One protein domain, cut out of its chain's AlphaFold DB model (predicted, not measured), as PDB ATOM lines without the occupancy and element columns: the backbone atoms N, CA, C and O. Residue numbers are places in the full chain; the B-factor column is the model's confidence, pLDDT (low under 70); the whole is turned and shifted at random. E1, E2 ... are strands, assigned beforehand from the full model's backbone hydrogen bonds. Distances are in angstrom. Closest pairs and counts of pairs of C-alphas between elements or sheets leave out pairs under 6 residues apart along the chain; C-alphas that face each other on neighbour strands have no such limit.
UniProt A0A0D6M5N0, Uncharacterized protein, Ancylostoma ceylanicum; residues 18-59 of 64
ATOM      1  N   SER A  18      12.393 -20.587 103.730       65.94
ATOM      2  CA  SER A  18      12.487 -19.252 103.144       65.94
ATOM      3  C   SER A  18      11.079 -18.703 102.923       65.94
ATOM      4  O   SER A  18      10.393 -19.115 101.993       65.94
ATOM      5  N   PHE A  19      10.643 -17.781 103.783       77.06
ATOM      6  CA  PHE A  19       9.426 -17.004 103.540       77.06
ATOM      7  C   PHE A  19       9.670 -16.009 102.409       77.06
ATOM      8  O   PHE A  19      10.729 -15.373 102.344       77.06
ATOM      9  N   LEU A  20       8.688 -15.872 101.519       85.62
ATOM     10  CA  LEU A  20       8.738 -14.880 100.458       85.62
ATOM     11  C   LEU A  20       8.832 -13.478 101.073       85.62
ATOM     12  O   LEU A  20       8.126 -13.161 102.031       85.62
ATOM     13  N   LYS A  21       9.715 -12.639 100.526       91.19
ATOM     14  CA  LYS A  21       9.821 -11.222 100.881       91.19
ATOM     15  C   LYS A  21       9.486 -10.383  99.663       91.19
ATOM     16  O   LYS A  21      10.129 -10.539  98.629       91.19
ATOM     17  N   CYS A  22       8.532  -9.475  99.812       89.94
ATOM     18  CA  CYS A  22       8.134  -8.544  98.761       89.94
ATOM     19  C   CYS A  22       8.317  -7.102  99.231       89.94
ATOM     20  O   CYS A  22       8.397  -6.824 100.430       89.94
ATOM     21  N   TYR A  23       8.394  -6.179  98.277       90.81
ATOM     22  CA  TYR A  23       8.372  -4.754  98.572       90.81
ATOM     23  C   TYR A  23       6.933  -4.284  98.762       90.81
ATOM     24  O   TYR A  23       6.066  -4.590  97.948       90.81
ATOM     25  N   ASP A  24       6.703  -3.525  99.826       88.38
ATOM     26  CA  ASP A  24       5.478  -2.753 100.020       88.38
ATOM     27  C   ASP A  24       5.514  -1.486  99.137       88.38
ATOM     28  O   ASP A  24       6.529  -1.154  98.511       88.38
ATOM     29  N   THR A  25       4.416  -0.745  99.113       85.56
ATOM     30  CA  THR A  25       4.247   0.540  98.423       85.56
ATOM     31  C   THR A  25       5.332   1.555  98.802       85.56
ATOM     32  O   THR A  25       5.825   2.280  97.943       85.56
ATOM     33  N   ASP A  26       5.799   1.524 100.053       89.38
ATOM     34  CA  ASP A  26       6.897   2.362 100.559       89.38
ATOM     35  C   ASP A  26       8.310   1.875 100.159       89.38
ATOM     36  O   ASP A  26       9.303   2.316 100.743       89.38
ATOM     37  N   MET A  27       8.434   0.909  99.239       87.69
ATOM     38  CA  MET A  27       9.699   0.244  98.872       87.69
ATOM     39  C   MET A  27      10.440  -0.403 100.055       87.69
ATOM     40  O   MET A  27      11.652  -0.626 100.019       87.69
ATOM     41  N   LYS A  28       9.709  -0.761 101.112       90.88
ATOM     42  CA  LYS A  28      10.244  -1.521 102.247       90.88
ATOM     43  C   LYS A  28      10.014  -3.003 102.018       90.88
ATOM     44  O   LYS A  28       8.903  -3.399 101.682       90.88
ATOM     45  N   SER A  29      11.046  -3.818 102.216       91.00
ATOM     46  CA  SER A  29      10.888  -5.268 102.166       91.00
ATOM     47  C   SER A  29      10.135  -5.758 103.403       91.00
ATOM     48  O   SER A  29      10.429  -5.354 104.532       91.00
ATOM     49  N   LYS A  30       9.151  -6.630 103.190       89.44
ATOM     50  CA  LYS A  30       8.374  -7.277 104.249       89.44
ATOM     51  C   LYS A  30       8.231  -8.763 103.969       89.44
ATOM     52  O   LYS A  30       8.218  -9.184 102.815       89.44
ATOM     53  N   GLU A  31       8.148  -9.542 105.041       90.62
ATOM     54  CA  GLU A  31       7.837 -10.969 104.971       90.62
ATOM     55  C   GLU A  31       6.361 -11.162 104.642       90.62
ATOM     56  O   GLU A  31       5.488 -10.550 105.258       90.62
ATOM     57  N   CYS A  32       6.106 -11.998 103.645       86.69
ATOM     58  CA  CYS A  32       4.773 -12.398 103.240       86.69
ATOM     59  C   CYS A  32       4.246 -13.507 104.147       86.69
ATOM     60  O   CYS A  32       5.011 -14.265 104.752       86.69
ATOM     61  N   HIS A  33       2.920 -13.644 104.202       84.44
ATOM     62  CA  HIS A  33       2.324 -14.800 104.857       84.44
ATOM     63  C   HIS A  33       2.745 -16.104 104.159       84.44
ATOM     64  O   HIS A  33       2.970 -16.105 102.952       84.44
ATOM     65  N   PRO A  34       2.774 -17.245 104.873       81.69
ATOM     66  CA  PRO A  34       3.226 -18.523 104.312       81.69
ATOM     67  C   PRO A  34       2.431 -19.003 103.084       81.69
ATOM     68  O   PRO A  34       2.957 -19.756 102.276       81.69
ATOM     69  N   MET A  35       1.170 -18.578 102.955       78.88
ATOM     70  CA  MET A  35       0.301 -18.882 101.808       78.88
ATOM     71  C   MET A  35       0.520 -17.934 100.614       78.88
ATOM     72  O   MET A  35       0.196 -18.259  99.480       78.88
ATOM     73  N   GLN A  36       1.126 -16.768 100.845       83.44
ATOM     74  CA  GLN A  36       1.357 -15.769  99.809       83.44
ATOM     75  C   GLN A  36       2.658 -16.074  99.066       83.44
ATOM     76  O   GLN A  36       3.754 -15.753  99.529       83.44
ATOM     77  N   LEU A  37       2.520 -16.721  97.912       84.38
ATOM     78  CA  LEU A  37       3.631 -17.237  97.113       84.38
ATOM     79  C   LEU A  37       4.098 -16.276  96.008       84.38
ATOM     80  O   LEU A  37       5.061 -16.593  95.310       84.38
ATOM     81  N   TRP A  38       3.473 -15.100  95.871       85.38
ATOM     82  CA  TRP A  38       3.774 -14.144  94.800       85.38
ATOM     83  C   TRP A  38       3.956 -12.710  95.306       85.38
ATOM     84  O   TRP A  38       3.280 -12.277  96.237       85.38
ATOM     85  N   CYS A  39       4.842 -11.959  94.648       88.12
ATOM     86  CA  CYS A  39       4.914 -10.504  94.775       88.12
ATOM     87  C   CYS A  39       4.120  -9.868  93.639       88.12
ATOM     88  O   CYS A  39       4.367 -10.180  92.474       88.12
ATOM     89  N   VAL A  40       3.206  -8.962  93.973       87.69
ATOM     90  CA  VAL A  40       2.330  -8.310  92.996       87.69
ATOM     91  C   VAL A  40       2.488  -6.797  93.033       87.69
ATOM     92  O   VAL A  40       2.759  -6.204  94.080       87.69
ATOM     93  N   GLU A  41       2.303  -6.179  91.870       87.69
ATOM     94  CA  GLU A  41       2.180  -4.736  91.696       87.69
ATOM     95  C   GLU A  41       0.818  -4.450  91.065       87.69
ATOM     96  O   GLU A  41       0.512  -4.938  89.981       87.69
ATOM     97  N   TRP A  42       0.012  -3.654  91.755       83.31
ATOM     98  CA  TRP A  42      -1.271  -3.151  91.292       83.31
ATOM     99  C   TRP A  42      -1.119  -1.691  90.896       83.31
ATOM    100  O   TRP A  42      -0.606  -0.882  91.673       83.31
ATOM    101  N   ARG A  43      -1.573  -1.337  89.693       86.56
ATOM    102  CA  ARG A  43      -1.562   0.042  89.201       86.56
ATOM    103  C   ARG A  43      -2.992   0.500  88.944       86.56
ATOM    104  O   ARG A  43      -3.676  -0.082  88.115       86.56
ATOM    105  N   ASN A  44      -3.410   1.554  89.636       85.06
ATOM    106  CA  ASN A  44      -4.687   2.224  89.419       85.06
ATOM    107  C   ASN A  44      -4.406   3.693  89.067       85.06
ATOM    108  O   ASN A  44      -3.995   4.471  89.932       85.06
ATOM    109  N   ASP A  45      -4.533   4.025  87.777       85.62
ATOM    110  CA  ASP A  45      -4.148   5.300  87.158       85.62
ATOM    111  C   ASP A  45      -2.712   5.749  87.493       85.62
ATOM    112  O   ASP A  45      -1.749   5.412  86.801       85.62
ATOM    113  N   THR A  46      -2.563   6.516  88.576       87.50
ATOM    114  CA  THR A  46      -1.290   7.076  89.063       87.50
ATOM    115  C   THR A  46      -0.798   6.423  90.353       87.50
ATOM    116  O   THR A  46       0.361   6.598  90.731       87.50
ATOM    117  N   THR A  47      -1.652   5.651  91.024       86.00
ATOM    118  CA  THR A  47      -1.324   4.972  92.276       86.00
ATOM    119  C   THR A  47      -0.744   3.600  91.969       86.00
ATOM    120  O   THR A  47      -1.331   2.817  91.223       86.00
ATOM    121  N   VAL A  48       0.413   3.304  92.558       86.31
ATOM    122  CA  VAL A  48       1.052   1.991  92.468       86.31
ATOM    123  C   VAL A  48       1.092   1.378  93.856       86.31
ATOM    124  O   VAL A  48       1.728   1.927  94.751       86.31
ATOM    125  N   THR A  49       0.443   0.234  94.025       86.69
ATOM    126  CA  THR A  49       0.424  -0.535  95.269       86.69
ATOM    127  C   THR A  49       1.213  -1.819  95.067       86.69
ATOM    128  O   THR A  49       1.046  -2.501  94.061       86.69
ATOM    129  N   ARG A  50       2.094  -2.161  96.007       88.56
ATOM    130  CA  ARG A  50       2.892  -3.396  95.950       88.56
ATOM    131  C   ARG A  50       2.680  -4.228  97.199       88.56
ATOM    132  O   ARG A  50       2.468  -3.673  98.276       88.56
ATOM    133  N   GLY A  51       2.755  -5.546  97.062       89.38
ATOM    134  CA  GLY A  51       2.594  -6.437  98.202       89.38
ATOM    135  C   GLY A  51       2.710  -7.913  97.852       89.38
ATOM    136  O   GLY A  51       3.247  -8.291  96.811       89.38
ATOM    137  N   CYS A  52       2.211  -8.740  98.765       88.38
ATOM    138  CA  CYS A  52       2.215 -10.193  98.665       88.38
ATOM    139  C   CYS A  52       0.821 -10.700  98.268       88.38
ATOM    140  O   CYS A  52      -0.177 -10.225  98.814       88.38
ATOM    141  N   ALA A  53       0.751 -11.691  97.384       84.31
ATOM    142  CA  ALA A  53      -0.496 -12.326  96.963       84.31
ATOM    143  C   ALA A  53      -0.441 -13.849  97.118       84.31
ATOM    144  O   ALA A  53       0.610 -14.480  96.980       84.31
ATOM    145  N   ASP A  54      -1.604 -14.422  97.420       82.19
ATOM    146  CA  ASP A  54      -1.864 -15.860  97.353       82.19
ATOM    147  C   ASP A  54      -2.176 -16.272  95.904       82.19
ATOM    148  O   ASP A  54      -2.524 -15.431  95.074       82.19
ATOM    149  N   VAL A  55      -2.079 -17.568  95.604       68.44
ATOM    150  CA  VAL A  55      -2.429 -18.141  94.292       68.44
ATOM    151  C   VAL A  55      -3.873 -17.804  93.883       68.44
ATOM    152  O   VAL A  55      -4.146 -17.674  92.694       68.44
ATOM    153  N   ASN A  56      -4.782 -17.601  94.842       64.38
ATOM    154  CA  ASN A  56      -6.188 -17.265  94.586       64.38
ATOM    155  C   ASN A  56      -6.467 -15.770  94.330       64.38
ATOM    156  O   ASN A  56      -7.628 -15.386  94.222       64.38
ATOM    157  N   LEU A  57      -5.441 -14.914  94.301       55.16
ATOM    158  CA  LEU A  57      -5.593 -13.450  94.311       55.16
ATOM    159  C   LEU A  57      -4.945 -12.746  93.117       55.16
ATOM    160  O   LEU A  57      -4.716 -11.540  93.172       55.16
ATOM    161  N   CYS A  58      -4.711 -13.461  92.018       56.59
ATOM    162  CA  CYS A  58      -4.892 -12.825  90.720       56.59
ATOM    163  C   CYS A  58      -6.396 -12.893  90.447       56.59
ATOM    164  O   CYS A  58      -6.838 -13.922  89.938       56.59
ATOM    165  N   PRO A  59      -7.216 -11.891  90.824       50.97
ATOM    166  CA  PRO A  59      -8.460 -11.732  90.110       50.97
ATOM    167  C   PRO A  59      -8.014 -11.550  88.662       50.97
ATOM    168  O   PRO A  59      -7.354 -10.564  88.324       50.97
TER     169      PRO A  59
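Overview. This is residues 18 to 59 of the 64 residues of an uncharacterized protein of Ancylostoma ceylanicum (UniProt A0A0D6M5N0). What shape does the printed part make? It is a flat slab of two antiparallel hairpins side by side, a short one of E1 and E2 and a longer one of E3 and E4, with E1 next to the longer hairpin and the two turns at the same end. Residues 54 to 59 form a tail that curls away from the end of E4. What is it built of? The 42 printed residues have four named strands in the order E1, E2, E3, E4 and no named helix; the class is all strand, though under half of the residues, 20 of 42, are in named elements. How large is it? It is compact, with a radius of gyration of the C-alphas of 10.4 A and spans of 33 by 24 by 8 A.

Along the chain. Where is the first hairpin? E1 is residues 21 to 23, from C-alpha 21 at (9.821, -11.222, 100.881), and E2 is residues 29 to 31; each is 7.0 A from first to last C-alpha. Where is the second? E3 is residues 38 to 44, 19.2 A long from first to last C-alpha. E4 is residues 47 to 53, 17.9 A long, and ends with C-alpha 53 at (-0.496, -12.326, 96.963).

Arrangement. How are E1 and E2 paired? They are antiparallel, with 142 degrees between their directions, and N 22 and O 30 are within hydrogen-bond range at 3.0 A, as are N 30 and O 22 at 2.9 A. How are E3 and E4 paired? They are antiparallel at 158 degrees; N 40 and O 51 are within hydrogen-bond range at 2.9 A, and N 49 and O 42 at 2.8 A. How do the hairpins stand to each other? The closest C-alphas of E1 and E4 are those of Cys 22 and Gly 51, 6.0 A apart, and those of E1 and E3 are those of Cys 22 and Cys 39, 5.5 A apart. E2 and E4 are near each other, with 5 pairs of C-alphas within 10 A, while E2 and E3 are apart.

Size, cuts and confidence. How far does it reach? The two C-alphas farthest apart are those of Ser 18 and Asp 45, at 33.7 A. Is it printed whole, and how are the strands linked? The printed part has no cut; the links from E1 to E2 and from E3 to E4 are tight, and the link from E2 to E3, six residues, is short. Where is the confidence low? The mean pLDDT of the printed part is 82.8; residue 18 and residues 55 to 59 are under 70.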